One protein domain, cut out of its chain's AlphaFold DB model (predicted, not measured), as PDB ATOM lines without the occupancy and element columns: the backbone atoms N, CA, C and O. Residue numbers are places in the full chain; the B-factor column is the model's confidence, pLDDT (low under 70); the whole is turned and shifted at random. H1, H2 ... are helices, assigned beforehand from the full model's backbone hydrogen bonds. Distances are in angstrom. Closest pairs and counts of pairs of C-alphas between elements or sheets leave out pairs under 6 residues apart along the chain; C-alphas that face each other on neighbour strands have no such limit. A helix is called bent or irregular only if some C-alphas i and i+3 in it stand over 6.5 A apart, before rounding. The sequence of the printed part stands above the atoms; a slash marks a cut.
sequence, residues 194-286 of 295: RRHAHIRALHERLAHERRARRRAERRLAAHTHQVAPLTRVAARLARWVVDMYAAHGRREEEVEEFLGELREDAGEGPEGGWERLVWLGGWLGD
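What this domain is: This is residues 194 to 286 of the 295 residues of an uncharacterized protein of Diplodia corticola (UniProt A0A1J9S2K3). One very long helix, H1, has a small head at its far end, where H2 folds back and H3 crosses H1; residues 194 to 230 of H1 stick out as a long arm. The 93 printed residues have three named helices, H1, H2, H3 in chain order, and no named strand: all helix. The whole is extended, with a radius of gyration of the C-alphas of 23.2 A and spans of 82 by 26 by 16 A.

Where its parts are: H1, residues 194 to 248, runs 80.1 A from C-alpha 194 at (181.460, 212.344, 381.490), with a kink of 28 degrees near residue 228. It is neither bent nor irregular, but only just: C-alphas 226 and 229 are 6.3 A apart. H2 is residues 253 to 265, 18.2 A; H3 is residues 273 to 285, 18.5 A, ending at C-alpha 285 (155.094, 262.973, 349.458).

How they stand to each other: H1, with residues 231 to 239 alone, touches residues 277 to 282 of H3; the closest C-alphas, of Ala 235 and Leu 277, are 4.6 A apart. Their lines are only just about perpendicular, at 73 degrees. H2 is close to H1 but not clearly touching, the closest C-alphas, of Tyr 245 and Val 255, being 7.6 A apart, at a shallow tilt of 7 degrees, opposite ways. Every O i to N i+4 pair is within hydrogen-bond range in H2 and H3, and 49 of 51 in H1.

The domain as a whole: The printed part has no cut and no long link. Mean pLDDT of the printed part is 74.3; 38 residues are under 70, among them residues 262 to 277.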
ATOM      1  N   ARG A 194     181.199 212.161 382.928       72.25
ATOM      2  CA  ARG A 194     181.460 212.344 381.490       72.25
ATOM      3  C   ARG A 194     180.195 212.738 380.724       72.25
ATOM      4  O   ARG A 194     180.240 213.663 379.917       72.25
ATOM      5  N   ARG A 195     179.051 212.103 381.015       80.81
ATOM      6  CA  ARG A 195     177.761 212.474 380.401       80.81
ATOM      7  C   ARG A 195     177.335 213.898 380.765       80.81
ATOM      8  O   ARG A 195     176.932 214.650 379.884       80.81
ATOM      9  N   HIS A 196     177.472 214.294 382.031       81.81
ATOM     10  CA  HIS A 196     177.127 215.654 382.461       81.81
ATOM     11  C   HIS A 196     178.036 216.718 381.834       81.81
ATOM     12  O   HIS A 196     177.543 217.767 381.419       81.81
ATOM     13  N   ALA A 197     179.339 216.448 381.715       83.44
ATOM     14  CA  ALA A 197     180.269 217.342 381.025       83.44
ATOM     15  C   ALA A 197     179.902 217.504 379.540       83.44
ATOM     16  O   ALA A 197     179.872 218.624 379.035       83.44
ATOM     17  N   HIS A 198     179.535 216.409 378.868       87.19
ATOM     18  CA  HIS A 198     179.092 216.440 377.476       87.19
ATOM     19  C   HIS A 198     177.807 217.261 377.289       87.19
ATOM     20  O   HIS A 198     177.734 218.103 376.400       87.19
ATOM     21  N   ILE A 199     176.810 217.082 378.163       89.69
ATOM     22  CA  ILE A 199     175.557 217.852 378.112       89.69
ATOM     23  C   ILE A 199     175.829 219.350 378.308       89.69
ATOM     24  O   ILE A 199     175.319 220.173 377.548       89.69
ATOM     25  N   ARG A 200     176.680 219.724 379.273       91.31
ATOM     26  CA  ARG A 200     177.077 221.129 379.474       91.31
ATOM     27  C   ARG A 200     177.781 221.707 378.247       91.31
ATOM     28  O   ARG A 200     177.401 222.787 377.803       91.31
ATOM     29  N   ALA A 201     178.717 220.967 377.652       89.25
ATOM     30  CA  ALA A 201     179.412 221.391 376.438       89.25
ATOM     31  C   ALA A 201     178.444 221.619 375.261       89.25
ATOM     32  O   ALA A 201     178.572 222.602 374.529       89.25
ATOM     33  N   LEU A 202     177.424 220.766 375.105       92.75
ATOM     34  CA  LEU A 202     176.379 220.957 374.095       92.75
ATOM     35  C   LEU A 202     175.541 222.218 374.356       92.75
ATOM     36  O   LEU A 202     175.277 222.982 373.426       92.75
ATOM     37  N   HIS A 203     175.158 222.478 375.609       94.75
ATOM     38  CA  HIS A 203     174.432 223.701 375.964       94.75
ATOM     39  C   HIS A 203     175.263 224.966 375.725       94.75
ATOM     40  O   HIS A 203     174.732 225.960 375.226       94.75
ATOM     41  N   GLU A 204     176.557 224.935 376.036       92.88
ATOM     42  CA  GLU A 204     177.475 226.046 375.780       92.88
ATOM     43  C   GLU A 204     177.643 226.309 374.282       92.88
ATOM     44  O   GLU A 204     177.560 227.464 373.851       92.88
ATOM     45  N   ARG A 205     177.776 225.251 373.471       92.69
ATOM     46  CA  ARG A 205     177.833 225.362 372.008       92.69
ATOM     47  C   ARG A 205     176.557 225.977 371.436       92.69
ATOM     48  O   ARG A 205     176.623 226.930 370.661       92.69
ATOM     49  N   LEU A 206     175.395 225.510 371.883       94.75
ATOM     50  CA  LEU A 206     174.106 226.041 371.445       94.75
ATOM     51  C   LEU A 206     173.903 227.503 371.883       94.75
ATOM     52  O   LEU A 206     173.364 228.322 371.135       94.75
ATOM     53  N   ALA A 207     174.373 227.876 373.075       94.81
ATOM     54  CA  ALA A 207     174.375 229.265 373.523       94.81
ATOM     55  C   ALA A 207     175.315 230.143 372.679       94.81
ATOM     56  O   ALA A 207     174.968 231.289 372.372       94.81
ATOM     57  N   HIS A 208     176.479 229.624 372.283       94.44
ATOM     58  CA  HIS A 208     177.418 230.314 371.401       94.44
ATOM     59  C   HIS A 208     176.804 230.576 370.017       94.44
ATOM     60  O   HIS A 208     176.812 231.719 369.559       94.44
ATOM     61  N   GLU A 209     176.186 229.569 369.398       92.75
ATOM     62  CA  GLU A 209     175.511 229.709 368.101       92.75
ATOM     63  C   GLU A 209     174.354 230.715 368.160       92.75
ATOM     64  O   GLU A 209     174.260 231.614 367.322       92.75
ATOM     65  N   ARG A 210     173.523 230.671 369.212       94.50
ATOM     66  CA  ARG A 210     172.459 231.672 369.415       94.50
ATOM     67  C   ARG A 210     173.013 233.089 369.558       94.50
ATOM     68  O   ARG A 210     172.423 234.035 369.038       94.50
ATOM     69  N   ARG A 211     174.140 233.268 370.257       93.81
ATOM     70  CA  ARG A 211     174.808 234.577 370.370       93.81
ATOM     71  C   ARG A 211     175.372 235.036 369.027       93.81
ATOM     72  O   ARG A 211     175.252 236.219 368.717       93.81
ATOM     73  N   ALA A 212     175.955 234.132 368.241       92.56
ATOM     74  CA  ALA A 212     176.455 234.434 366.902       92.56
ATOM     75  C   ALA A 212     175.318 234.883 365.973       92.56
ATOM     76  O   ALA A 212     175.417 235.950 365.368       92.56
ATOM     77  N   ARG A 213     174.193 234.158 365.966       91.75
ATOM     78  CA  ARG A 213     172.997 234.530 365.201       91.75
ATOM     79  C   ARG A 213     172.459 235.904 365.596       91.75
ATOM     80  O   ARG A 213     172.294 236.760 364.738       91.75
ATOM     81  N   ARG A 214     172.298 236.174 366.897       93.75
ATOM     82  CA  ARG A 214     171.866 237.502 367.373       93.75
ATOM     83  C   ARG A 214     172.831 238.620 366.969       93.75
ATOM     84  O   ARG A 214     172.399 239.745 366.742       93.75
ATOM     85  N   ARG A 215     174.142 238.356 366.901       92.56
ATOM     86  CA  ARG A 215     175.122 239.340 366.401       92.56
ATOM     87  C   ARG A 215     174.951 239.590 364.904       92.56
ATOM     88  O   ARG A 215     175.030 240.745 364.501       92.56
ATOM     89  N   ALA A 216     174.703 238.549 364.110       88.00
ATOM     90  CA  ALA A 216     174.412 238.691 362.686       88.00
ATOM     91  C   ALA A 216     173.117 239.490 362.454       88.00
ATOM     92  O   ALA A 216     173.133 240.459 361.704       88.00
ATOM     93  N   GLU A 217     172.045 239.178 363.187       87.94
ATOM     94  CA  GLU A 217     170.771 239.913 363.131       87.94
ATOM     95  C   GLU A 217     170.947 241.397 363.495       87.94
ATOM     96  O   GLU A 217     170.414 242.269 362.817       87.94
ATOM     97  N   ARG A 218     171.763 241.714 364.510       90.19
ATOM     98  CA  ARG A 218     172.086 243.111 364.854       90.19
ATOM     99  C   ARG A 218     172.881 243.828 363.767       90.19
ATOM    100  O   ARG A 218     172.661 245.014 363.565       90.19
ATOM    101  N   ARG A 219     173.811 243.142 363.092       85.38
ATOM    102  CA  ARG A 219     174.567 243.723 361.969       85.38
ATOM    103  C   ARG A 219     173.651 244.006 360.784       85.38
ATOM    104  O   ARG A 219     173.741 245.085 360.216       85.38
ATOM    105  N   LEU A 220     172.745 243.080 360.474       80.44
ATOM    106  CA  LEU A 220     171.732 243.278 359.443       80.44
ATOM    107  C   LEU A 220     170.833 244.473 359.783       80.44
ATOM    108  O   LEU A 220     170.665 245.351 358.950       80.44
ATOM    109  N   ALA A 221     170.322 244.550 361.016       76.75
ATOM    110  CA  ALA A 221     169.509 245.678 361.462       76.75
ATOM    111  C   ALA A 221     170.280 247.011 361.413       76.75
ATOM    112  O   ALA A 221     169.751 248.022 360.968       76.75
ATOM    113  N   ALA A 222     171.550 247.029 361.827       76.50
ATOM    114  CA  ALA A 222     172.387 248.224 361.723       76.50
ATOM    115  C   ALA A 222     172.591 248.655 360.261       76.50
ATOM    116  O   ALA A 222     172.503 249.842 359.957       76.50
ATOM    117  N   HIS A 223     172.799 247.697 359.354       72.44
ATOM    118  CA  HIS A 223     172.912 247.960 357.924       72.44
ATOM    119  C   HIS A 223     171.598 248.492 357.341       72.44
ATOM    120  O   HIS A 223     171.607 249.497 356.642       72.44
ATOM    121  N   THR A 224     170.445 247.902 357.673       71.44
ATOM    122  CA  THR A 224     169.151 248.414 357.199       71.44
ATOM    123  C   THR A 224     168.843 249.802 357.754       71.44
ATOM    124  O   THR A 224     168.304 250.627 357.024       71.44
ATOM    125  N   HIS A 225     169.241 250.116 358.992       68.06
ATOM    126  CA  HIS A 225     169.134 251.472 359.537       68.06
ATOM    127  C   HIS A 225     170.016 252.492 358.800       68.06
ATOM    128  O   HIS A 225     169.611 253.646 358.687       68.06
ATOM    129  N   GLN A 226     171.182 252.090 358.283       71.81
ATOM    130  CA  GLN A 226     172.060 252.951 357.477       71.81
ATOM    131  C   GLN A 226     171.612 253.060 356.013       71.81
ATOM    132  O   GLN A 226     171.746 254.118 355.408       71.81
ATOM    133  N   VAL A 227     171.036 251.997 355.449       68.25
ATOM    134  CA  VAL A 227     170.552 251.968 354.061       68.25
ATOM    135  C   VAL A 227     169.178 252.628 353.918       68.25
ATOM    136  O   VAL A 227     168.913 253.260 352.903       68.25
ATOM    137  N   ALA A 228     168.316 252.567 354.937       66.62
ATOM    138  CA  ALA A 228     167.001 253.214 354.933       66.62
ATOM    139  C   ALA A 228     167.017 254.727 354.611       66.62
ATOM    140  O   ALA A 228     166.148 255.173 353.864       66.62
ATOM    141  N   PRO A 229     167.935 255.559 355.143       71.31
ATOM    142  CA  PRO A 229     168.015 256.959 354.739       71.31
ATOM    143  C   PRO A 229     168.505 257.118 353.296       71.31
ATOM    144  O   PRO A 229     167.952 257.949 352.582       71.31
ATOM    145  N   LEU A 230     169.462 256.304 352.837       74.88
ATOM    146  CA  LEU A 230     169.951 256.353 351.454       74.88
ATOM    147  C   LEU A 230     168.846 256.000 350.453       74.88
ATOM    148  O   LEU A 230     168.649 256.722 349.481       74.88
ATOM    149  N   THR A 231     168.058 254.960 350.727       72.94
ATOM    150  CA  THR A 231     166.933 254.572 349.863       72.94
ATOM    151  C   THR A 231     165.816 255.611 349.865       72.94
ATOM    152  O   THR A 231     165.212 255.857 348.826       72.94
ATOM    153  N   ARG A 232     165.564 256.288 350.995       73.25
ATOM    154  CA  ARG A 232     164.624 257.423 351.050       73.25
ATOM    155  C   ARG A 232     165.115 258.625 350.246       73.25
ATOM    156  O   ARG A 232     164.303 259.278 349.597       73.25
ATOM    157  N   VAL A 233     166.410 258.937 350.301       74.56
ATOM    158  CA  VAL A 233     167.003 260.026 349.509       74.56
ATOM    159  C   VAL A 233     166.936 259.691 348.022       74.56
ATOM    160  O   VAL A 233     166.454 260.515 347.253       74.56
ATOM    161  N   ALA A 234     167.308 258.470 347.633       76.19
ATOM    162  CA  ALA A 234     167.193 257.997 346.255       76.19
ATOM    163  C   ALA A 234     165.744 258.070 345.742       76.19
ATOM    164  O   ALA A 234     165.503 258.588 344.658       76.19
ATOM    165  N   ALA A 235     164.762 257.653 346.551       73.81
ATOM    166  CA  ALA A 235     163.345 257.745 346.198       73.81
ATOM    167  C   ALA A 235     162.867 259.200 346.007       73.81
ATOM    168  O   ALA A 235     162.082 259.484 345.103       73.81
ATOM    169  N   ARG A 236     163.349 260.138 346.835       76.12
ATOM    170  CA  ARG A 236     163.041 261.572 346.684       76.12
ATOM    171  C   ARG A 236     163.672 262.167 345.429       76.12
ATOM    172  O   ARG A 236     163.004 262.927 344.741       76.12
ATOM    173  N   LEU A 237     164.924 261.817 345.136       78.38
ATOM    174  CA  LEU A 237     165.613 262.263 343.925       78.38
ATOM    175  C   LEU A 237     164.921 261.727 342.671       78.38
ATOM    176  O   LEU A 237     164.620 262.509 341.778       78.38
ATOM    177  N   ALA A 238     164.587 260.434 342.639       77.19
ATOM    178  CA  ALA A 238     163.869 259.827 341.521       77.19
ATOM    179  C   ALA A 238     162.536 260.541 341.253       77.19
ATOM    180  O   ALA A 238     162.236 260.888 340.113       77.19
ATOM    181  N   ARG A 239     161.762 260.838 342.305       77.06
ATOM    182  CA  ARG A 239     160.518 261.604 342.166       77.06
ATOM    183  C   ARG A 239     160.759 263.029 341.674       77.06
ATOM    184  O   ARG A 239     160.053 263.471 340.781       77.06
ATOM    185  N   TRP A 240     161.756 263.727 342.215       78.75
ATOM    186  CA  TRP A 240     162.079 265.086 341.782       78.75
ATOM    187  C   TRP A 240     162.430 265.153 340.288       78.75
ATOM    188  O   TRP A 240     161.954 266.048 339.598       78.75
ATOM    189  N   VAL A 241     163.184 264.178 339.768       78.50
ATOM    190  CA  VAL A 241     163.495 264.094 338.329       78.50
ATOM    191  C   VAL A 241     162.230 263.854 337.499       78.50
ATOM    192  O   VAL A 241     162.035 264.511 336.480       78.50
ATOM    193  N   VAL A 242     161.337 262.965 337.949       77.62
ATOM    194  CA  VAL A 242     160.051 262.714 337.274       77.62
ATOM    195  C   VAL A 242     159.167 263.967 337.265       77.62
ATOM    196  O   VAL A 242     158.605 264.307 336.224       77.62
ATOM    197  N   ASP A 243     159.073 264.676 338.390       77.06
ATOM    198  CA  ASP A 243     158.281 265.904 338.512       77.06
ATOM    199  C   ASP A 243     158.854 267.023 337.617       77.06
ATOM    200  O   ASP A 243     158.099 267.720 336.937       77.06
ATOM    201  N   MET A 244     160.185 267.158 337.547       72.38
ATOM    202  CA  MET A 244     160.868 268.090 336.637       72.38
ATOM    203  C   MET A 244     160.594 267.764 335.163       72.38
ATOM    204  O   MET A 244     160.279 268.662 334.383       72.38
ATOM    205  N   TYR A 245     160.646 266.484 334.785       70.25
ATOM    206  CA  TYR A 245     160.348 266.040 333.422       70.25
ATOM    207  C   TYR A 245     158.883 266.319 333.041       70.25
ATOM    208  O   TYR A 245     158.603 266.864 331.971       70.25
ATOM    209  N   ALA A 246     157.940 266.024 333.942       75.75
ATOM    210  CA  ALA A 246     156.526 266.330 333.739       75.75
ATOM    211  C   ALA A 246     156.272 267.842 333.597       75.75
ATOM    212  O   ALA A 246     155.459 268.256 332.768       75.75
ATOM    213  N   ALA A 247     156.990 268.670 334.362       73.25
ATOM    214  CA  ALA A 247     156.874 270.124 334.311       73.25
ATOM    215  C   ALA A 247     157.490 270.748 333.048       73.25
ATOM    216  O   ALA A 247     157.060 271.825 332.630       73.25
ATOM    217  N   HIS A 248     158.498 270.118 332.438       69.44
ATOM    218  CA  HIS A 248     159.203 270.686 331.284       69.44
ATOM    219  C   HIS A 248     158.624 270.298 329.924       69.44
ATOM    220  O   HIS A 248     158.935 270.970 328.941       69.44
ATOM    221  N   GLY A 249     157.710 269.320 329.850       61.03
ATOM    222  CA  GLY A 249     156.830 269.081 328.690       61.03
ATOM    223  C   GLY A 249     157.530 268.815 327.346       61.03
ATOM    224  O   GLY A 249     156.868 268.629 326.326       61.03
ATOM    225  N   ARG A 250     158.863 268.788 327.326       59.31
ATOM    226  CA  ARG A 250     159.715 268.464 326.192       59.31
ATOM    227  C   ARG A 250     160.483 267.212 326.567       59.31
ATOM    228  O   ARG A 250     161.088 267.153 327.631       59.31
ATOM    229  N   ARG A 251     160.431 266.217 325.683       58.72
ATOM    230  CA  ARG A 251     161.279 265.030 325.764       58.72
ATOM    231  C   ARG A 251     162.710 265.469 325.481       58.72
ATOM    232  O   ARG A 251     163.131 265.503 324.330       58.72
ATOM    233  N   GLU A 252     163.404 265.925 326.509       66.94
ATOM    234  CA  GLU A 252     164.848 266.091 326.449       66.94
ATOM    235  C   GLU A 252     165.427 264.673 326.471       66.94
ATOM    236  O   GLU A 252     165.349 263.989 327.490       66.94
ATOM    237  N   GLU A 253     165.909 264.200 325.315       68.88
ATOM    238  CA  GLU A 253     166.492 262.856 325.140       68.88
ATOM    239  C   GLU A 253     167.573 262.568 326.193       68.88
ATOM    240  O   GLU A 253     167.644 261.455 326.696       68.88
ATOM    241  N   GLU A 254     168.316 263.593 326.619       67.06
ATOM    242  CA  GLU A 254     169.326 263.520 327.686       67.06
ATOM    243  C   GLU A 254     168.730 263.133 329.054       67.06
ATOM    244  O   GLU A 254     169.352 262.422 329.841       67.06
ATOM    245  N   VAL A 255     167.502 263.571 329.349       64.38
ATOM    246  CA  VAL A 255     166.808 263.240 330.602       64.38
ATOM    247  C   VAL A 255     166.204 261.838 330.530       64.38
ATOM    248  O   VAL A 255     166.196 261.128 331.536       64.38
ATOM    249  N   GLU A 256     165.725 261.409 329.358       67.75
ATOM    250  CA  GLU A 256     165.294 260.020 329.148       67.75
ATOM    251  C   GLU A 256     166.469 259.036 329.208       67.75
ATOM    252  O   GLU A 256     166.317 257.970 329.804       67.75
ATOM    253  N   GLU A 257     167.635 259.402 328.673       73.94
ATOM    254  CA  GLU A 257     168.872 258.618 328.762       73.94
ATOM    255  C   GLU A 257     169.328 258.490 330.221       73.94
ATOM    256  O   GLU A 257     169.494 257.377 330.717       73.94
ATOM    257  N   PHE A 258     169.375 259.600 330.965       67.38
ATOM    258  CA  PHE A 258     169.707 259.589 332.392       67.38
ATOM    259  C   PHE A 258     168.719 258.762 333.237       67.38
ATOM    260  O   PHE A 258     169.118 258.043 334.153       67.38
ATOM    261  N   LEU A 259     167.416 258.837 332.947       69.75
ATOM    262  CA  LEU A 259     166.398 258.013 333.614       69.75
ATOM    263  C   LEU A 259     166.499 256.530 333.230       69.75
ATOM    264  O   LEU A 259     166.173 255.670 334.054       69.75
ATOM    265  N   GLY A 260     166.929 256.236 332.003       70.19
ATOM    266  CA  GLY A 260     167.256 254.892 331.536       70.19
ATOM    267  C   GLY A 260     168.418 254.300 332.327       70.19
ATOM    268  O   GLY A 260     168.249 253.249 332.943       70.19
ATOM    269  N   GLU A 261     169.531 255.029 332.423       71.56
ATOM    270  CA  GLU A 261     170.703 254.639 333.219       71.56
ATOM    271  C   GLU A 261     170.338 254.419 334.694       71.56
ATOM    272  O   GLU A 261     170.698 253.404 335.286       71.56
ATOM    273  N   LEU A 262     169.527 255.304 335.288       66.00
ATOM    274  CA  LEU A 262     169.076 255.148 336.675       66.00
ATOM    275  C   LEU A 262     168.170 253.928 336.883       66.00
ATOM    276  O   LEU A 262     168.140 253.359 337.977       66.00
ATOM    277  N   ARG A 263     167.397 253.540 335.864       67.62
ATOM    278  CA  ARG A 263     166.553 252.341 335.900       67.62
ATOM    279  C   ARG A 263     167.404 251.075 335.811       67.62
ATOM    280  O   ARG A 263     167.110 250.119 336.528       67.62
ATOM    281  N   GLU A 264     168.444 251.088 334.983       67.69
ATOM    282  CA  GLU A 264     169.418 250.000 334.877       67.69
ATOM    283  C   GLU A 264     170.227 249.850 336.178       67.69
ATOM    284  O   GLU A 264     170.314 248.746 336.723       67.69
ATOM    285  N   ASP A 265     170.695 250.959 336.759       64.31
ATOM    286  CA  ASP A 265     171.436 250.992 338.029       64.31
ATOM    287  C   ASP A 265     170.578 250.598 339.243       64.31
ATOM    288  O   ASP A 265     171.059 249.958 340.184       64.31
ATOM    289  N   ALA A 266     169.283 250.938 339.240       62.19
ATOM    290  CA  ALA A 266     168.329 250.486 340.259       62.19
ATOM    291  C   ALA A 266     168.000 248.982 340.152       62.19
ATOM    292  O   ALA A 266     167.352 248.429 341.050       62.19
ATOM    293  N   GLY A 267     168.477 248.329 339.088       57.09
ATOM    294  CA  GLY A 267     168.394 246.901 338.832       57.09
ATOM    295  C   GLY A 267     167.069 246.471 338.203       57.09
ATOM    296  O   GLY A 267     166.005 246.581 338.817       57.09
ATOM    297  N   GLU A 268     167.153 245.819 337.038       57.56
ATOM    298  CA  GLU A 268     166.078 245.032 336.399       57.56
ATOM    299  C   GLU A 268     165.793 243.699 337.127       57.56
ATOM    300  O   GLU A 268     165.422 242.683 336.536       57.56
ATOM    301  N   GLY A 269     166.005 243.652 338.442       53.16
ATOM    302  CA  GLY A 269     165.677 242.470 339.226       53.16
ATOM    303  C   GLY A 269     164.160 242.220 339.241       53.16
ATOM    304  O   GLY A 269     163.379 243.166 339.136       53.16
ATOM    305  N   PRO A 270     163.711 240.972 339.478       50.72
ATOM    306  CA  PRO A 270     162.288 240.612 339.557       50.72
ATOM    307  C   PRO A 270     161.499 241.373 340.642       50.72
ATOM    308  O   PRO A 270     160.277 241.268 340.694       50.72
ATOM    309  N   GLU A 271     162.178 242.135 341.506       55.41
ATOM    310  CA  GLU A 271     161.576 242.982 342.540       55.41
ATOM    311  C   GLU A 271     161.375 244.455 342.131       55.41
ATOM    312  O   GLU A 271     160.917 245.241 342.960       55.41
ATOM    313  N   GLY A 272     161.692 244.850 340.890       64.62
ATOM    314  CA  GLY A 272     161.353 246.176 340.358       64.62
ATOM    315  C   GLY A 272     161.889 247.324 341.219       64.62
ATOM    316  O   GLY A 272     161.120 248.164 341.690       64.62
ATOM    317  N   GLY A 273     163.206 247.364 341.457       68.81
ATOM    318  CA  GLY A 273     163.844 248.357 342.335       68.81
ATOM    319  C   GLY A 273     163.472 249.801 341.980       68.81
ATOM    320  O   GLY A 273     163.162 250.599 342.867       68.81
ATOM    321  N   TRP A 274     163.385 250.097 340.681       67.62
ATOM    322  CA  TRP A 274     162.891 251.367 340.148       67.62
ATOM    323  C   TRP A 274     161.427 251.652 340.520       67.62
ATOM    324  O   TRP A 274     161.122 252.707 341.079       67.62
ATOM    325  N   GLU A 275     160.515 250.705 340.275       68.38
ATOM    326  CA  GLU A 275     159.094 250.849 340.623       68.38
ATOM    327  C   GLU A 275     158.910 251.060 342.126       68.38
ATOM    328  O   GLU A 275     158.102 251.883 342.554       68.38
ATOM    329  N   ARG A 276     159.722 250.381 342.939       65.62
ATOM    330  CA  ARG A 276     159.724 250.529 344.392       65.62
ATOM    331  C   ARG A 276     160.204 251.905 344.838       65.62
ATOM    332  O   ARG A 276     159.636 252.455 345.778       65.62
ATOM    333  N   LEU A 277     161.234 252.461 344.199       68.25
ATOM    334  CA  LEU A 277     161.738 253.806 344.490       68.25
ATOM    335  C   LEU A 277     160.720 254.881 344.103       68.25
ATOM    336  O   LEU A 277     160.458 255.775 344.908       68.25
ATOM    337  N   VAL A 278     160.094 254.759 342.931       70.38
ATOM    338  CA  VAL A 278     159.024 255.665 342.487       70.38
ATOM    339  C   VAL A 278     157.813 255.564 343.418       70.38
ATOM    340  O   VAL A 278     157.308 256.584 343.885       70.38
ATOM    341  N   TRP A 279     157.390 254.347 343.773       68.75
ATOM    342  CA  TRP A 279     156.290 254.113 344.711       68.75
ATOM    343  C   TRP A 279     156.588 254.675 346.113       68.75
ATOM    344  O   TRP A 279     155.749 255.362 346.695       68.75
ATOM    345  N   LEU A 280     157.802 254.458 346.638       61.88
ATOM    346  CA  LEU A 280     158.249 255.035 347.912       61.88
ATOM    347  C   LEU A 280     158.284 256.564 347.857       61.88
ATOM    348  O   LEU A 280     157.860 257.217 348.811       61.88
ATOM    349  N   GLY A 281     158.764 257.138 346.752       64.44
ATOM    350  CA  GLY A 281     158.758 258.578 346.512       64.44
ATOM    351  C   GLY A 281     157.337 259.141 346.495       64.44
ATOM    352  O   GLY A 281     157.088 260.181 347.105       64.44
ATOM    353  N   GLY A 282     156.397 258.424 345.870       66.00
ATOM    354  CA  GLY A 282     154.955 258.687 345.883       66.00
ATOM    355  C   GLY A 282     154.383 258.757 347.301       66.00
ATOM    356  O   GLY A 282     153.838 259.783 347.706       66.00
ATOM    357  N   TRP A 283     154.600 257.694 348.076       59.06
ATOM    358  CA  TRP A 283     154.089 257.540 349.442       59.06
ATOM    359  C   TRP A 283     154.685 258.546 350.444       59.06
ATOM    360  O   TRP A 283     153.978 259.064 351.303       59.06
ATOM    361  N   LEU A 284     155.975 258.884 350.322       57.62
ATOM    362  CA  LEU A 284     156.639 259.878 351.182       57.62
ATOM    363  C   LEU A 284     156.160 261.321 350.948       57.62
ATOM    364  O   LEU A 284     156.310 262.146 351.848       57.62
ATOM    365  N   GLY A 285     155.621 261.636 349.767       52.06
ATOM    366  CA  GLY A 285     155.094 262.973 349.458       52.06
ATOM    367  C   GLY A 285     153.653 263.202 349.919       52.06
ATOM    368  O   GLY A 285     153.257 264.349 350.104       52.06
ATOM    369  N   ASP A 286     152.892 262.137 350.183       55.00
ATOM    370  CA  ASP A 286     151.496 262.231 350.643       55.00
ATOM    371  C   ASP A 286     151.380 262.653 352.126       55.00
ATOM    372  O   ASP A 286     150.312 262.973 352.636       55.00
TER     373      ASP A 286